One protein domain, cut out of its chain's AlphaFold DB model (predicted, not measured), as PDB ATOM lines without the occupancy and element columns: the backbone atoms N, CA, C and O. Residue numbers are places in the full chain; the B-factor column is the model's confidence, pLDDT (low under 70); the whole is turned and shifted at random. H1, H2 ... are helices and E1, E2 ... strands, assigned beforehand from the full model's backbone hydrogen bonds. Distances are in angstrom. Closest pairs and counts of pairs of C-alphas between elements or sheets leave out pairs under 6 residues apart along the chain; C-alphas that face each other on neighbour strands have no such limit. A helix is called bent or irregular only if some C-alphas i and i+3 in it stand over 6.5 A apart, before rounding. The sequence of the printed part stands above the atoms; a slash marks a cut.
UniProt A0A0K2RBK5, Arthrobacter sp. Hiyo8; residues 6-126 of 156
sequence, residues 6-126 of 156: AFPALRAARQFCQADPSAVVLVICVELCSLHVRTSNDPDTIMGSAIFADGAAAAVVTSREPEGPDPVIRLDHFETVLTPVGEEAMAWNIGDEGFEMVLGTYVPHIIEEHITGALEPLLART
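What this domain is: This is residues 6 to 126 of the 156 residues of a protein of Arthrobacter sp. Hiyo8 (UniProt A0A0K2RBK5). The model is a loose, open frame: a long two-stranded ribbon of E1 and E2, with H1 packed on it, makes one side, and H4 makes the other, across a gap. H2, H3 and the small hairpin of E3 and E4 gather at one end; from the ribbon's other end a long link, its residues 65 to 71 sticking out, runs back to E3. The printed part has 121 residues with four named helices and four named strands, in the order H1 E1 H2 H3 E2 E3 E4 H4, a mixed class; both two-stranded sheets, E1 - E2 and E3 - E4, are antiparallel. The radius of gyration of the C-alphas is 18.7 A, and the spans are 54 by 33 by 27 A.

Where its parts are: E1 is residues 24 to 31, 23.2 A long, and E2 residues 55 to 62, 23.7 A. H1, residues 6 to 19, 20.0 A, begins at C-alpha 6 (38.438, 85.200, 47.660). H2 is residues 33 to 36, H3 43 to 51, E3 90 to 95 and E4 98 to 103. H4, residues 107 to 124, 25.7 A, ends at C-alpha 124 (56.680, 78.681, 36.889); it is irregular, with C-alphas 113 and 116 7.5 A apart, and has a kink of 47 degrees near residue 114.

How they stand to each other: E1 and E2 are antiparallel at 166 degrees, with N 27 and O 59 2.8 A apart, within hydrogen-bond range. The closest C-alphas of H1 and E1 are those of Ala 13 and Val 25, 5.8 A. In the hairpin of E3 and E4, at 158 degrees, N 93 and O 100 are 2.8 A apart. The closest C-alphas of H3 and E4, Gly 48 and Leu 103, are 6.0 A apart; those of H2 and E4, His 36 and Phe 99, 6.6 A. H1 and H4 are apart. Every O i to N i+4 pair is within hydrogen-bond range in H1 and H3, 10 of 14 in H4; H2 is too short for one.

The domain as a whole: The C-alphas of Ser 22 and Asn 41, the two farthest apart, are 53.8 A apart. The printed part has no cut. The link from E2 to E3, 27 residues, is long. Only residue 126 has a pLDDT under 70.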
ATOM      1  N   ALA A   6      38.556  86.648  47.527       96.00
ATOM      2  CA  ALA A   6      38.438  85.200  47.660       96.00
ATOM      3  C   ALA A   6      39.810  84.496  47.690       96.00
ATOM      4  O   ALA A   6      40.006  83.557  48.459       96.00
ATOM      5  N   PHE A   7      40.795  84.964  46.915       95.56
ATOM      6  CA  PHE A   7      42.121  84.340  46.842       95.56
ATOM      7  C   PHE A   7      42.925  84.426  48.152       95.56
ATOM      8  O   PHE A   7      43.370  83.380  48.633       95.56
ATOM      9  N   PRO A   8      43.122  85.604  48.785       95.38
ATOM     10  CA  PRO A   8      43.790  85.673  50.080       95.38
ATOM     11  C   PRO A   8      43.001  84.966  51.189       95.38
ATOM     12  O   PRO A   8      43.631  84.376  52.065       95.38
ATOM     13  N   ALA A   9      41.662  84.951  51.135       97.25
ATOM     14  CA  ALA A   9      40.843  84.198  52.085       97.25
ATOM     15  C   ALA A   9      41.081  82.679  51.973       97.25
ATOM     16  O   ALA A   9      41.351  82.015  52.974       97.25
ATOM     17  N   LEU A  10      41.077  82.132  50.753       97.88
ATOM     18  CA  LEU A  10      41.397  80.723  50.491       97.88
ATOM     19  C   LEU A  10      42.849  80.381  50.854       97.88
ATOM     20  O   LEU A  10      43.116  79.305  51.393       97.88
ATOM     21  N   ARG A  11      43.794  81.298  50.611       96.94
ATOM     22  CA  ARG A  11      45.194  81.137  51.026       96.94
ATOM     23  C   ARG A  11      45.320  81.043  52.547       96.94
ATOM     24  O   ARG A  11      46.021  80.155  53.028       96.94
ATOM     25  N   ALA A  12      44.626  81.903  53.291       97.38
ATOM     26  CA  ALA A  12      44.594  81.848  54.751       97.38
ATOM     27  C   ALA A  12      43.948  80.544  55.249       97.38
ATOM     28  O   ALA A  12      44.508  79.864  56.105       97.38
ATOM     29  N   ALA A  13      42.823  80.134  54.656       98.12
ATOM     30  CA  ALA A  13      42.166  78.868  54.983       98.12
ATOM     31  C   ALA A  13      43.090  77.657  54.774       98.12
ATOM     32  O   ALA A  13      43.189  76.793  55.646       98.12
ATOM     33  N   ARG A  14      43.835  77.626  53.660       97.12
ATOM     34  CA  ARG A  14      44.870  76.614  53.411       97.12
ATOM     35  C   ARG A  14      45.950  76.626  54.490       97.12
ATOM     36  O   ARG A  14      46.336  75.557  54.945       97.12
ATOM     37  N   GLN A  15      46.436  77.800  54.891       97.00
ATOM     38  CA  GLN A  15      47.463  77.914  55.931       97.00
ATOM     39  C   GLN A  15      46.974  77.364  57.278       97.00
ATOM     40  O   GLN A  15      47.713  76.630  57.929       97.00
ATOM     41  N   PHE A  16      45.721  77.631  57.661       98.00
ATOM     42  CA  PHE A  16      45.127  77.039  58.865       98.00
ATOM     43  C   PHE A  16      45.050  75.509  58.784       98.00
ATOM     44  O   PHE A  16      45.471  74.832  59.715       98.00
ATOM     45  N   CYS A  17      44.595  74.958  57.655       97.06
ATOM     46  CA  CYS A  17      44.506  73.505  57.462       97.06
ATOM     47  C   CYS A  17      45.884  72.818  57.390       97.06
ATOM     48  O   CYS A  17      46.008  71.633  57.694       97.06
ATOM     49  N   GLN A  18      46.927  73.539  56.965       95.62
ATOM     50  CA  GLN A  18      48.310  73.054  57.002       95.62
ATOM     51  C   GLN A  18      48.892  73.063  58.419       95.62
ATOM     52  O   GLN A  18      49.689  72.190  58.748       95.62
ATOM     53  N   ALA A  19      48.514  74.047  59.238       97.62
ATOM     54  CA  ALA A  19      48.954  74.146  60.626       97.62
ATOM     55  C   ALA A  19      48.266  73.106  61.529       97.62
ATOM     56  O   ALA A  19      48.905  72.558  62.424       97.62
ATOM     57  N   ASP A  20      46.990  72.815  61.271       97.56
ATOM     58  CA  ASP A  20      46.213  71.788  61.962       97.56
ATOM     59  C   ASP A  20      45.491  70.892  60.936       97.56
ATOM     60  O   ASP A  20      44.480  71.307  60.360       97.56
ATOM     61  N   PRO A  21      45.961  69.647  60.723       94.50
ATOM     62  CA  PRO A  21      45.335  68.704  59.795       94.50
ATOM     63  C   PRO A  21      43.876  68.350  60.121       94.50
ATOM     64  O   PRO A  21      43.167  67.836  59.257       94.50
ATOM     65  N   SER A  22      43.416  68.597  61.353       95.38
ATOM     66  CA  SER A  22      42.033  68.344  61.769       95.38
ATOM     67  C   SER A  22      41.085  69.518  61.499       95.38
ATOM     68  O   SER A  22      39.857  69.322  61.514       95.38
ATOM     69  N   ALA A  23      41.638  70.702  61.206       97.56
ATOM     70  CA  ALA A  23      40.889  71.930  60.999       97.56
ATOM     71  C   ALA A  23      39.933  71.837  59.805       97.56
ATOM     72  O   ALA A  23      40.212  71.228  58.770       97.56
ATOM     73  N   VAL A  24      38.787  72.492  59.964       97.44
ATOM     74  CA  VAL A  24      37.786  72.695  58.919       97.44
ATOM     75  C   VAL A  24      37.469  74.179  58.907       97.44
ATOM     76  O   VAL A  24      36.979  74.718  59.897       97.44
ATOM     77  N   VAL A  25      37.782  74.845  57.802       98.44
ATOM     78  CA  VAL A  25      37.660  76.297  57.671       98.44
ATOM     79  C   VAL A  25      36.525  76.623  56.712       98.44
ATOM     80  O   VAL A  25      36.557  76.226  55.551       98.44
ATOM     81  N   LEU A  26      35.533  77.372  57.191       98.44
ATOM     82  CA  LEU A  26      34.479  77.938  56.355       98.44
ATOM     83  C   LEU A  26      34.915  79.320  55.858       98.44
ATOM     84  O   LEU A  26      35.083  80.246  56.647       98.44
ATOM     85  N   VAL A  27      35.082  79.455  54.546       98.31
ATOM     86  CA  VAL A  27      35.319  80.734  53.872       98.31
ATOM     87  C   VAL A  27      33.991  81.239  53.333       98.31
ATOM     88  O   VAL A  27      33.312  80.500  52.624       98.31
ATOM     89  N   ILE A  28      33.631  82.486  53.640       98.06
ATOM     90  CA  ILE A  28      32.427  83.143  53.118       98.06
ATOM     91  C   ILE A  28      32.839  84.467  52.483       98.06
ATOM     92  O   ILE A  28      33.544  85.260  53.103       98.06
ATOM     93  N   CYS A  29      32.394  84.698  51.252       97.69
ATOM     94  CA  CYS A  29      32.462  85.994  50.587       97.69
ATOM     95  C   CYS A  29      31.032  86.503  50.410       97.69
ATOM     96  O   CYS A  29      30.193  85.773  49.883       97.69
ATOM     97  N   VAL A  30      30.762  87.725  50.862       97.00
ATOM     98  CA  VAL A  30      29.478  88.412  50.682       97.00
ATOM     99  C   VAL A  30      29.779  89.795  50.135       97.00
ATOM    100  O   VAL A  30      30.592  90.508  50.717       97.00
ATOM    101  N   GLU A  31      29.117  90.155  49.044       94.69
ATOM    102  CA  GLU A  31      29.191  91.471  48.419       94.69
ATOM    103  C   GLU A  31      27.778  92.031  48.255       94.69
ATOM    104  O   GLU A  31      26.865  91.329  47.813       94.69
ATOM    105  N   LEU A  32      27.600  93.294  48.643       93.19
ATOM    106  CA  LEU A  32      26.333  94.027  48.579       93.19
ATOM    107  C   LEU A  32      26.519  95.305  47.752       93.19
ATOM    108  O   LEU A  32      26.396  96.423  48.254       93.19
ATOM    109  N   CYS A  33      26.884  95.138  46.483       89.50
ATOM    110  CA  CYS A  33      27.200  96.239  45.580       89.50
ATOM    111  C   CYS A  33      26.014  97.177  45.310       89.50
ATOM    112  O   CYS A  33      26.226  98.344  44.980       89.50
ATOM    113  N   SER A  34      24.775  96.707  45.480       89.38
ATOM    114  CA  SER A  34      23.561  97.515  45.328       89.38
ATOM    115  C   SER A  34      23.514  98.706  46.293       89.38
ATOM    116  O   SER A  34      22.930  99.737  45.958       89.38
ATOM    117  N   LEU A  35      24.199  98.618  47.442       88.69
ATOM    118  CA  LEU A  35      24.338  99.713  48.411       88.69
ATOM    119  C   LEU A  35      25.118 100.915  47.860       88.69
ATOM    120  O   LEU A  35      25.033 102.007  48.419       88.69
ATOM    121  N   HIS A  36      25.881 100.716  46.783       85.19
ATOM    122  CA  HIS A  36      26.758 101.723  46.190       85.19
ATOM    123  C   HIS A  36      26.247 102.257  44.843       85.19
ATOM    124  O   HIS A  36      26.906 103.095  44.228       85.19
ATOM    125  N   VAL A  37      25.079 101.803  44.373       84.38
ATOM    126  CA  VAL A  37      24.502 102.251  43.098       84.38
ATOM    127  C   VAL A  37      24.107 103.724  43.181       84.38
ATOM    128  O   VAL A  37      23.385 104.144  44.086       84.38
ATOM    129  N   ARG A  38      24.543 104.510  42.193       80.12
ATOM    130  CA  ARG A  38      24.204 105.930  42.060       80.12
ATOM    131  C   ARG A  38      23.636 106.211  40.678       80.12
ATOM    132  O   ARG A  38      24.123 105.706  39.671       80.12
ATOM    133  N   THR A  39      22.610 107.054  40.616       81.62
ATOM    134  CA  THR A  39      22.138 107.590  39.339       81.62
ATOM    135  C   THR A  39      23.099 108.676  38.876       81.62
ATOM    136  O   THR A  39      23.359 109.628  39.606       81.62
ATOM    137  N   SER A  40      23.616 108.540  37.660       80.88
ATOM    138  CA  SER A  40      24.547 109.491  37.064       80.88
ATOM    139  C   SER A  40      24.350 109.550  35.552       80.88
ATOM    140  O   SER A  40      23.856 108.598  34.953       80.88
ATOM    141  N   ASN A  41      24.739 110.673  34.946       83.62
ATOM    142  CA  ASN A  41      24.875 110.810  33.492       83.62
ATOM    143  C   ASN A  41      26.322 110.563  33.023       83.62
ATOM    144  O   ASN A  41      26.599 110.654  31.829       83.62
ATOM    145  N   ASP A  42      27.237 110.293  33.956       83.62
ATOM    146  CA  ASP A  42      28.623 109.938  33.676       83.62
ATOM    147  C   ASP A  42      28.731 108.468  33.212       83.62
ATOM    148  O   ASP A  42      28.275 107.571  33.930       83.62
ATOM    149  N   PRO A  43      29.316 108.192  32.030       81.19
ATOM    150  CA  PRO A  43      29.425 106.839  31.488       81.19
ATOM    151  C   PRO A  43      30.174 105.844  32.381       81.19
ATOM    152  O   PRO A  43      29.760 104.685  32.442       81.19
ATOM    153  N   ASP A  44      31.227 106.270  33.085       79.25
ATOM    154  CA  ASP A  44      32.020 105.388  33.954       79.25
ATOM    155  C   ASP A  44      31.188 104.951  35.170       79.25
ATOM    156  O   ASP A  44      31.119 103.765  35.503       79.25
ATOM    157  N   THR A  45      30.440 105.885  35.764       80.06
ATOM    158  CA  THR A  45      29.498 105.611  36.860       80.06
ATOM    159  C   THR A  45      28.343 104.703  36.423       80.06
ATOM    160  O   THR A  45      27.930 103.805  37.168       80.06
ATOM    161  N   ILE A  46      27.810 104.915  35.212       84.06
ATOM    162  CA  ILE A  46      26.767 104.057  34.630       84.06
ATOM    163  C   ILE A  46      27.313 102.643  34.416       84.06
ATOM    164  O   ILE A  46      26.645 101.674  34.776       84.06
ATOM    165  N   MET A  47      28.525 102.513  33.863       81.31
ATOM    166  CA  MET A  47      29.160 101.218  33.612       81.31
ATOM    167  C   MET A  47      29.415 100.469  34.917       81.31
ATOM    168  O   MET A  47      29.003  99.315  35.031       81.31
ATOM    169  N   GLY A  48      29.978 101.140  35.927       79.56
ATOM    170  CA  GLY A  48      30.120 100.585  37.271       79.56
ATOM    171  C   GLY A  48      28.779 100.087  37.809       79.56
ATOM    172  O   GLY A  48      28.632  98.913  38.130       79.56
ATOM    173  N   SER A  49      27.744 100.924  37.801       81.19
ATOM    174  CA  SER A  49      26.422 100.538  38.318       81.19
ATOM    175  C   SER A  49      25.750  99.396  37.538       81.19
ATOM    176  O   SER A  49      24.892  98.711  38.090       81.19
ATOM    177  N   ALA A  50      26.116  99.175  36.271       85.06
ATOM    178  CA  ALA A  50      25.514  98.152  35.417       85.06
ATOM    179  C   ALA A  50      26.144  96.756  35.562       85.06
ATOM    180  O   ALA A  50      25.484  95.765  35.246       85.06
ATOM    181  N   ILE A  51      27.407  96.659  35.992       88.00
ATOM    182  CA  ILE A  51      28.134  95.377  36.023       88.00
ATOM    183  C   ILE A  51      28.125  94.691  37.392       88.00
ATOM    184  O   ILE A  51      28.384  93.489  37.465       88.00
ATOM    185  N   PHE A  52      27.864  95.433  38.471       88.38
ATOM    186  CA  PHE A  52      27.896  94.886  39.823       88.38
ATOM    187  C   PHE A  52      26.512  94.466  40.310       88.38
ATOM    188  O   PHE A  52      25.493  95.077  39.997       88.38
ATOM    189  N   ALA A  53      26.499  93.413  41.119       90.88
ATOM    190  CA  ALA A  53      25.308  92.862  41.739       90.88
ATOM    191  C   ALA A  53      25.650  92.341  43.137       90.88
ATOM    192  O   ALA A  53      26.818  92.113  43.460       90.88
ATOM    193  N   ASP A  54      24.618  92.126  43.943       95.12
ATOM    194  CA  ASP A  54      24.764  91.486  45.244       95.12
ATOM    195  C   ASP A  54      24.998  89.984  45.066       95.12
ATOM    196  O   ASP A  54      24.416  89.341  44.188       95.12
ATOM    197  N   GLY A  55      25.835  89.400  45.918       95.88
ATOM    198  CA  GLY A  55      26.163  87.987  45.832       95.88
ATOM    199  C   GLY A  55      26.822  87.451  47.091       95.88
ATOM    200  O   GLY A  55      27.491  88.168  47.831       95.88
ATOM    201  N   ALA A  56      26.643  86.156  47.327       97.44
ATOM    202  CA  ALA A  56      27.332  85.446  48.389       97.44
ATOM    203  C   ALA A  56      27.780  84.067  47.908       97.44
ATOM    204  O   ALA A  56      27.078  83.398  47.150       97.44
ATOM    205  N   ALA A  57      28.943  83.632  48.379       97.44
ATOM    206  CA  ALA A  57      29.477  82.300  48.142       97.44
ATOM    207  C   ALA A  57      30.196  81.798  49.393       97.44
ATOM    208  O   ALA A  57      30.766  82.582  50.157       97.44
ATOM    209  N   ALA A  58      30.196  80.482  49.586       97.75
ATOM    210  CA  ALA A  58      30.913  79.845  50.676       97.75
ATOM    211  C   ALA A  58      31.647  78.589  50.205       97.75
ATOM    212  O   ALA A  58      31.181  77.885  49.310       97.75
ATOM    213  N   ALA A  59      32.787  78.306  50.831       96.81
ATOM    214  CA  ALA A  59      33.582  77.111  50.593       96.81
ATOM    215  C   ALA A  59      34.095  76.546  51.918       96.81
ATOM    216  O   ALA A  59      34.555  77.289  52.786       96.81
ATOM    217  N   VAL A  60      34.047  75.222  52.056       96.38
ATOM    218  CA  VAL A  60      34.698  74.511  53.157       96.38
ATOM    219  C   VAL A  60      36.074  74.062  52.685       96.38
ATOM    220  O   VAL A  60      36.200  73.386  51.667       96.38
ATOM    221  N   VAL A  61      37.105  74.441  53.431       97.31
ATOM    222  CA  VAL A  61      38.500  74.081  53.176       97.31
ATOM    223  C   VAL A  61      38.980  73.185  54.310       97.31
ATOM    224  O   VAL A  61      38.748  73.473  55.484       97.31
ATOM    225  N   THR A  62      39.622  72.076  53.956       96.25
ATOM    226  CA  THR A  62      40.114  71.073  54.902       96.25
ATOM    227  C   THR A  62      41.324  70.336  54.329       96.25
ATOM    228  O   THR A  62      41.514  70.307  53.112       96.25
ATOM    229  N   SER A  63      42.132  69.743  55.210       95.19
ATOM    230  CA  SER A  63      43.203  68.796  54.860       95.19
ATOM    231  C   SER A  63      42.734  67.336  54.876       95.19
ATOM    232  O   SER A  63      43.536  66.434  54.643       95.19
ATOM    233  N   ARG A  64      41.455  67.087  55.182       91.88
ATOM    234  CA  ARG A  64      40.866  65.744  55.150       91.88
ATOM    235  C   ARG A  64      40.787  65.238  53.715       91.88
ATOM    236  O   ARG A  64      40.483  66.002  52.799       91.88
ATOM    237  N   GLU A  65      41.021  63.943  53.547       88.19
ATOM    238  CA  GLU A  65      40.776  63.283  52.270       88.19
ATOM    239  C   GLU A  65      39.277  63.347  51.933       88.19
ATOM    240  O   GLU A  65      38.444  63.204  52.834       88.19
ATOM    241  N   PRO A  66      38.915  63.596  50.664       85.75
ATOM    242  CA  PRO A  66      37.524  63.639  50.247       85.75
ATOM    243  C   PRO A  66      36.846  62.288  50.487       85.75
ATOM    244  O   PRO A  66      37.328  61.238  50.062       85.75
ATOM    245  N   GLU A  67      35.701  62.321  51.164       83.31
ATOM    246  CA  GLU A  67      34.855  61.152  51.365       83.31
ATOM    247  C   GLU A  67      33.833  61.076  50.224       83.31
ATOM    248  O   GLU A  67      32.987  61.954  50.076       83.31
ATOM    249  N   GLY A  68      33.898  60.017  49.415       83.06
ATOM    250  CA  GLY A  68      32.930  59.767  48.344       83.06
ATOM    251  C   GLY A  68      33.375  60.228  46.949       83.06
ATOM    252  O   GLY A  68      34.531  60.592  46.742       83.06
ATOM    253  N   PRO A  69      32.479  60.130  45.952       85.69
ATOM    254  CA  PRO A  69      32.804  60.386  44.549       85.69
ATOM    255  C   PRO A  69      32.739  61.872  44.161       85.69
ATOM    256  O   PRO A  69      32.974  62.195  42.995       85.69
ATOM    257  N   ASP A  70      32.376  62.759  45.092       86.12
ATOM    258  CA  ASP A  70      32.137  64.163  44.781       86.12
ATOM    259  C   ASP A  70      33.441  64.879  44.393       86.12
ATOM    260  O   ASP A  70      34.477  64.713  45.047       86.12
ATOM    261  N   PRO A  71      33.424  65.691  43.321       86.88
ATOM    262  CA  PRO A  71      34.613  66.388  42.868       86.88
ATOM    263  C   PRO A  71      35.042  67.445  43.890       86.88
ATOM    264  O   PRO A  71      34.252  68.292  44.305       86.88
ATOM    265  N   VAL A  72      36.330  67.440  44.234       90.88
ATOM    266  CA  VAL A  72      36.952  68.452  45.095       90.88
ATOM    267  C   VAL A  72      38.032  69.230  44.357       90.88
ATOM    268  O   VAL A  72      38.688  68.725  43.444       90.88
ATOM    269  N   ILE A  73      38.247  70.476  44.780       92.38
ATOM    270  CA  ILE A  73      39.318  71.326  44.261       92.38
ATOM    271  C   ILE A  73      40.498  71.268  45.225       92.38
ATOM    272  O   ILE A  73      40.408  71.696  46.375       92.38
ATOM    273  N   ARG A  74      41.640  70.779  44.738       91.69
ATOM    274  CA  ARG A  74      42.897  70.813  45.488       91.69
ATOM    275  C   ARG A  74      43.551  72.183  45.328       91.69
ATOM    276  O   ARG A  74      43.924  72.575  44.225       91.69
ATOM    277  N   LEU A  75      43.703  72.901  46.437       93.38
ATOM    278  CA  LEU A  75      44.440  74.162  46.472       93.38
ATOM    279  C   LEU A  75      45.945  73.859  46.428       93.38
ATOM    280  O   LEU A  75      46.447  73.146  47.294       93.38
ATOM    281  N   ASP A  76      46.667  74.395  45.445       89.94
ATOM    282  CA  ASP A  76      48.090  74.086  45.232       89.94
ATOM    283  C   ASP A  76      48.991  75.236  45.652       89.94
ATOM    284  O   ASP A  76      49.669  75.184  46.688       89.94
ATOM    285  N   HIS A  77      48.958  76.286  44.843       90.38
ATOM    286  CA  HIS A  77      49.784  77.469  44.966       90.38
ATOM    287  C   HIS A  77      48.905  78.706  44.828       90.38
ATOM    288  O   HIS A  77      47.865  78.679  44.174       90.38
ATOM    289  N   PHE A  78      49.344  79.781  45.469       92.75
ATOM    290  CA  PHE A  78      48.720  81.092  45.404       92.75
ATOM    291  C   PHE A  78      49.813  82.094  45.071       92.75
ATOM    292  O   PHE A  78      50.886  82.036  45.667       92.75
ATOM    293  N   GLU A  79      49.515  83.016  44.167       92.38
ATOM    294  CA  GLU A  79      50.369  84.155  43.850       92.38
ATOM    295  C   GLU A  79      49.515  85.420  43.815       92.38
ATOM    296  O   GLU A  79      48.303  85.376  43.590       92.38
ATOM    297  N   THR A  80      50.132  86.557  44.103       91.50
ATOM    298  CA  THR A  80      49.485  87.868  44.036       91.50
ATOM    299  C   THR A  80      50.524  88.870  43.577       91.50
ATOM    300  O   THR A  80      51.601  88.951  44.161       91.50
ATOM    301  N   VAL A  81      50.195  89.618  42.529       91.19
ATOM    302  CA  VAL A  81      51.076  90.613  41.918       91.19
ATOM    303  C   VAL A  81      50.317  91.930  41.857       91.19
ATOM    304  O   VAL A  81      49.123  91.945  41.556       91.19
ATOM    305  N   LEU A  82      51.008  93.024  42.164       90.62
ATOM    306  CA  LEU A  82      50.486  94.372  41.980       90.62
ATOM    307  C   LEU A  82      50.993  94.918  40.648       90.62
ATOM    308  O   LEU A  82      52.171  94.778  40.322       90.62
ATOM    309  N   THR A  83      50.093  95.531  39.890       88.12
ATOM    310  CA  THR A  83      50.456  96.325  38.715       88.12
ATOM    311  C   THR A  83      51.064  97.659  39.173       88.12
ATOM    312  O   THR A  83      50.591  98.221  40.163       88.12
ATOM    313  N   PRO A  84      52.103  98.181  38.493       85.88
ATOM    314  CA  PRO A  84      52.693  99.480  38.826       85.88
ATOM    315  C   PRO A  84      51.795 100.668  38.438       85.88
ATOM    316  O   PRO A  84      52.080 101.798  38.820       85.88
ATOM    317  N   VAL A  85      50.734 100.423  37.666       87.50
ATOM    318  CA  VAL A  85      49.769 101.423  37.193       87.50
ATOM    319  C   VAL A  85      48.340 100.969  37.483       87.50
ATOM    320  O   VAL A  85      48.080  99.772  37.596       87.50
ATOM    321  N   GLY A  86      47.400 101.912  37.555       84.31
ATOM    322  CA  GLY A  86      45.969 101.613  37.704       84.31
ATOM    323  C   GLY A  86      45.368 101.908  39.073       84.31
ATOM    324  O   GLY A  86      44.191 101.616  39.267       84.31
ATOM    325  N   GLU A  87      46.128 102.516  39.988       86.81
ATOM    326  CA  GLU A  87      45.635 102.945  41.306       86.81
ATOM    327  C   GLU A  87      44.380 103.826  41.194       86.81
ATOM    328  O   GLU A  87      43.373 103.545  41.833       86.81
ATOM    329  N   GLU A  88      44.397 104.827  40.310       85.69
ATOM    330  CA  GLU A  88      43.247 105.717  40.083       85.69
ATOM    331  C   GLU A  88      42.162 105.093  39.191       85.69
ATOM    332  O   GLU A  88      41.022 105.550  39.175       85.69
ATOM    333  N   ALA A  89      42.498 104.042  38.435       84.88
ATOM    334  CA  ALA A  89      41.587 103.427  37.472       84.88
ATOM    335  C   ALA A  89      40.578 102.473  38.133       84.88
ATOM    336  O   ALA A  89      39.527 102.198  37.556       84.88
ATOM    337  N   MET A  90      40.886 101.957  39.325       86.31
ATOM    338  CA  MET A  90      39.984 101.123  40.117       86.31
ATOM    339  C   MET A  90      40.121 101.488  41.594       86.31
ATOM    340  O   MET A  90      40.963 100.938  42.305       86.31
ATOM    341  N   ALA A  91      39.284 102.414  42.052       86.75
ATOM    342  CA  ALA A  91      39.423 103.038  43.362       86.75
ATOM    343  C   ALA A  91      38.094 103.123  44.118       86.75
ATOM    344  O   ALA A  91      37.009 102.968  43.556       86.75
ATOM    345  N   TRP A  92      38.206 103.395  45.416       85.94
ATOM    346  CA  TRP A  92      37.090 103.768  46.274       85.94
ATOM    347  C   TRP A  92      37.354 105.153  46.851       85.94
ATOM    348  O   TRP A  92      38.289 105.326  47.633       85.94
ATOM    349  N   ASN A  93      36.506 106.113  46.503       84.06
ATOM    350  CA  ASN A  93      36.491 107.428  47.122       84.06
ATOM    351  C   ASN A  93      35.506 107.404  48.290       84.06
ATOM    352  O   ASN A  93      34.353 107.003  48.141       84.06
ATOM    353  N   ILE A  94      35.960 107.810  49.471       86.94
ATOM    354  CA  ILE A  94      35.110 107.877  50.663       86.94
ATOM    355  C   ILE A  94      34.741 109.340  50.872       86.94
ATOM    356  O   ILE A  94      35.610 110.155  51.178       86.94
ATOM    357  N   GLY A  95      33.462 109.660  50.687       84.25
ATOM    358  CA  GLY A  95      32.921 111.003  50.878       84.25
ATOM    359  C   GLY A  95      31.769 111.031  51.878       84.25
ATOM    360  O   GLY A  95      31.415 110.014  52.477       84.25
ATOM    361  N   ASP A  96      31.152 112.203  52.017       85.62
ATOM    362  CA  ASP A  96      30.059 112.439  52.972       85.62
ATOM    363  C   ASP A  96      28.817 111.572  52.689       85.62
ATOM    364  O   ASP A  96      28.080 111.211  53.602       85.62
ATOM    365  N   GLU A  97      28.636 111.167  51.428       79.19
ATOM    366  CA  GLU A  97      27.524 110.334  50.945       79.19
ATOM    367  C   GLU A  97      27.917 108.847  50.789       79.19
ATOM    368  O   GLU A  97      27.314 108.094  50.018       79.19
ATOM    369  N   GLY A  98      28.982 108.417  51.473       80.69
ATOM    370  CA  GLY A  98      29.452 107.032  51.497       80.69
ATOM    371  C   GLY A  98      30.544 106.708  50.476       80.69
ATOM    372  O   GLY A  98      31.316 107.569  50.054       80.69
ATOM    373  N   PHE A  99      30.632 105.424  50.122       83.44
ATOM    374  CA  PHE A  99      31.651 104.894  49.218       83.44
ATOM    375  C   PHE A  99      31.242 105.099  47.759       83.44
ATOM    376  O   PHE A  99      30.222 104.576  47.308       83.44
ATOM    377  N   GLU A 100      32.063 105.836  47.026       83.50
ATOM    378  CA  GLU A 100      31.970 106.024  45.588       83.50
ATOM    379  C   GLU A 100      32.993 105.125  44.894       83.50
ATOM    380  O   GLU A 100      34.196 105.194  45.150       83.50
ATOM    381  N   MET A 101      32.495 104.259  44.021       83.12
ATOM    382  CA  MET A 101      33.317 103.352  43.240       83.12
ATOM    383  C   MET A 101      33.781 104.036  41.960       83.12
ATOM    384  O   MET A 101      32.960 104.504  41.175       83.12
ATOM    385  N   VAL A 102      35.087 104.017  41.724       84.00
ATOM    386  CA  VAL A 102      35.693 104.439  40.464       84.00
ATOM    387  C   VAL A 102      36.078 103.195  39.685       84.00
ATOM    388  O   VAL A 102      36.845 102.360  40.172       84.00
ATOM    389  N   LEU A 103      35.554 103.078  38.468       85.38
ATOM    390  CA  LEU A 103      35.936 102.036  37.526       85.38
ATOM    391  C   LEU A 103      36.155 102.652  36.147       85.38
ATOM    392  O   LEU A 103      35.227 102.801  35.355       85.38
ATOM    393  N   GLY A 104      37.407 102.997  35.868       82.81
ATOM    394  CA  GLY A 104      37.798 103.570  34.592       82.81
ATOM    395  C   GLY A 104      37.728 102.543  33.465       82.81
ATOM    396  O   GLY A 104      38.161 101.394  33.596       82.81
ATOM    397  N   THR A 105      37.271 102.984  32.298       82.38
ATOM    398  CA  THR A 105      37.219 102.180  31.062       82.38
ATOM    399  C   THR A 105      38.583 101.669  30.578       82.38
ATOM    400  O   THR A 105      38.633 100.769  29.742       82.38
ATOM    401  N   TYR A 106      39.692 102.188  31.118       85.88
ATOM    402  CA  TYR A 106      41.062 101.769  30.802       85.88
ATOM    403  C   TYR A 106      41.528 100.506  31.557       85.88
ATOM    404  O   TYR A 106      42.501  99.871  31.152       85.88
ATOM    405  N   VAL A 107      40.822 100.082  32.613       89.44
ATOM    406  CA  VAL A 107      41.174  98.887  33.412       89.44
ATOM    407  C   VAL A 107      41.422  97.625  32.568       89.44
ATOM    408  O   VAL A 107      42.424  96.950  32.818       89.44
ATOM    409  N   PRO A 108      40.591  97.275  31.564       90.50
ATOM    410  CA  PRO A 108      40.829  96.089  30.743       90.50
ATOM    411  C   PRO A 108      42.181  96.108  30.022       90.50
ATOM    412  O   PRO A 108      42.800  95.057  29.876       90.50
ATOM    413  N   HIS A 109      42.661  97.286  29.618       92.31
ATOM    414  CA  HIS A 109      43.946  97.428  28.942       92.31
ATOM    415  C   HIS A 109      45.120  97.207  29.902       92.31
ATOM    416  O   HIS A 109      46.034  96.455  29.582       92.31
ATOM    417  N   ILE A 110      45.041  97.758  31.120       92.12
ATOM    418  CA  ILE A 110      46.017  97.477  32.189       92.12
ATOM    419  C   ILE A 110      46.094  95.964  32.445       92.12
ATOM    420  O   ILE A 110      47.177  95.392  32.557       92.12
ATOM    421  N   ILE A 111      44.943  95.287  32.510       93.06
ATOM    422  CA  ILE A 111      44.908  93.829  32.680       93.06
ATOM    423  C   ILE A 111      45.587  93.138  31.491       93.06
ATOM    424  O   ILE A 111      46.438  92.281  31.711       93.06
ATOM    425  N   GLU A 112      45.255  93.503  30.253       94.38
ATOM    426  CA  GLU A 112      45.848  92.919  29.042       94.38
ATOM    427  C   GLU A 112      47.382  93.039  29.021       94.38
ATOM    428  O   GLU A 112      48.076  92.053  28.756       94.38
ATOM    429  N   GLU A 113      47.918  94.212  29.358       94.94
ATOM    430  CA  GLU A 113      49.360  94.471  29.364       94.94
ATOM    431  C   GLU A 113      50.103  93.675  30.447       94.94
ATOM    432  O   GLU A 113      51.218  93.194  30.218       94.94
ATOM    433  N   HIS A 114      49.491  93.487  31.622       93.12
ATOM    434  CA  HIS A 114      50.175  92.927  32.792       93.12
ATOM    435  C   HIS A 114      49.840  91.459  33.102       93.12
ATOM    436  O   HIS A 114      50.591  90.811  33.837       93.12
ATOM    437  N   ILE A 115      48.768  90.889  32.539       92.88
ATOM    438  CA  ILE A 115      48.275  89.552  32.922       92.88
ATOM    439  C   ILE A 115      49.307  88.443  32.704       92.88
ATOM    440  O   ILE A 115      49.424  87.541  33.532       92.88
ATOM    441  N   THR A 116      50.100  88.510  31.631       92.69
ATOM    442  CA  THR A 116      51.108  87.473  31.348       92.69
ATOM    443  C   THR A 116      52.189  87.450  32.430       92.69
ATOM    444  O   THR A 116      52.494  86.387  32.966       92.69
ATOM    445  N   GLY A 117      52.721  88.621  32.797       91.00
ATOM    446  CA  GLY A 117      53.722  88.740  33.861       91.00
ATOM    447  C   GLY A 117      53.151  88.412  35.241       91.00
ATOM    448  O   GLY A 117      53.834  87.808  36.062       91.00
ATOM    449  N   ALA A 118      51.876  88.727  35.487       90.69
ATOM    450  CA  ALA A 118      51.201  88.367  36.733       90.69
ATOM    451  C   ALA A 118      51.024  86.845  36.900       90.69
ATOM    452  O   ALA A 118      51.069  86.337  38.020       90.69
ATOM    453  N   LEU A 119      50.836  86.107  35.798       91.19
ATOM    454  CA  LEU A 119      50.667  84.650  35.811       91.19
ATOM    455  C   LEU A 119      51.989  83.878  35.825       91.19
ATOM    456  O   LEU A 119      52.015  82.732  36.276       91.19
ATOM    457  N   GLU A 120      53.085  84.469  35.352       90.75
ATOM    458  CA  GLU A 120      54.376  83.786  35.231       90.75
ATOM    459  C   GLU A 120      54.883  83.178  36.558       90.75
ATOM    460  O   GLU A 120      55.209  81.988  36.550       90.75
ATOM    461  N   PRO A 121      54.862  83.874  37.717       89.38
ATOM    462  CA  PRO A 121      55.273  83.284  38.996       89.38
ATOM    463  C   PRO A 121      54.423  82.078  39.405       89.38
ATOM    464  O   PRO A 121      54.940  81.113  39.971       89.38
ATOM    465  N   LEU A 122      53.122  82.115  39.098       89.00
ATOM    466  CA  LEU A 122      52.198  81.031  39.419       89.00
ATOM    467  C   LEU A 122      52.484  79.810  38.543       89.00
ATOM    468  O   LEU A 122      52.572  78.687  39.042       89.00
ATOM    469  N   LEU A 123      52.674  80.040  37.242       86.88
ATOM    470  CA  LEU A 123      52.886  78.988  36.253       86.88
ATOM    471  C   LEU A 123      54.295  78.392  36.316       86.88
ATOM    472  O   LEU A 123      54.441  77.194  36.073       86.88
ATOM    473  N   ALA A 124      55.309  79.162  36.710       85.12
ATOM    474  CA  ALA A 124      56.680  78.681  36.889       85.12
ATOM    475  C   ALA A 124      56.796  77.586  37.966       85.12
ATOM    476  O   ALA A 124      57.716  76.769  37.930       85.12
ATOM    477  N   ARG A 125      55.854  77.536  38.917       73.56
ATOM    478  CA  ARG A 125      55.787  76.488  39.951       73.56
ATOM    479  C   ARG A 125      55.117  75.204  39.464       73.56
ATOM    480  O   ARG A 125      55.215  74.168  40.123       73.56
ATOM    481  N   THR A 126      54.458  75.241  38.307       64.56
ATOM    482  CA  THR A 126      53.897  74.051  37.661       64.56
ATOM    483  C   THR A 126      55.032  73.283  36.988       64.56
ATOM    484  O   THR A 126      55.600  73.730  35.996       64.56
TER     485      THR A 126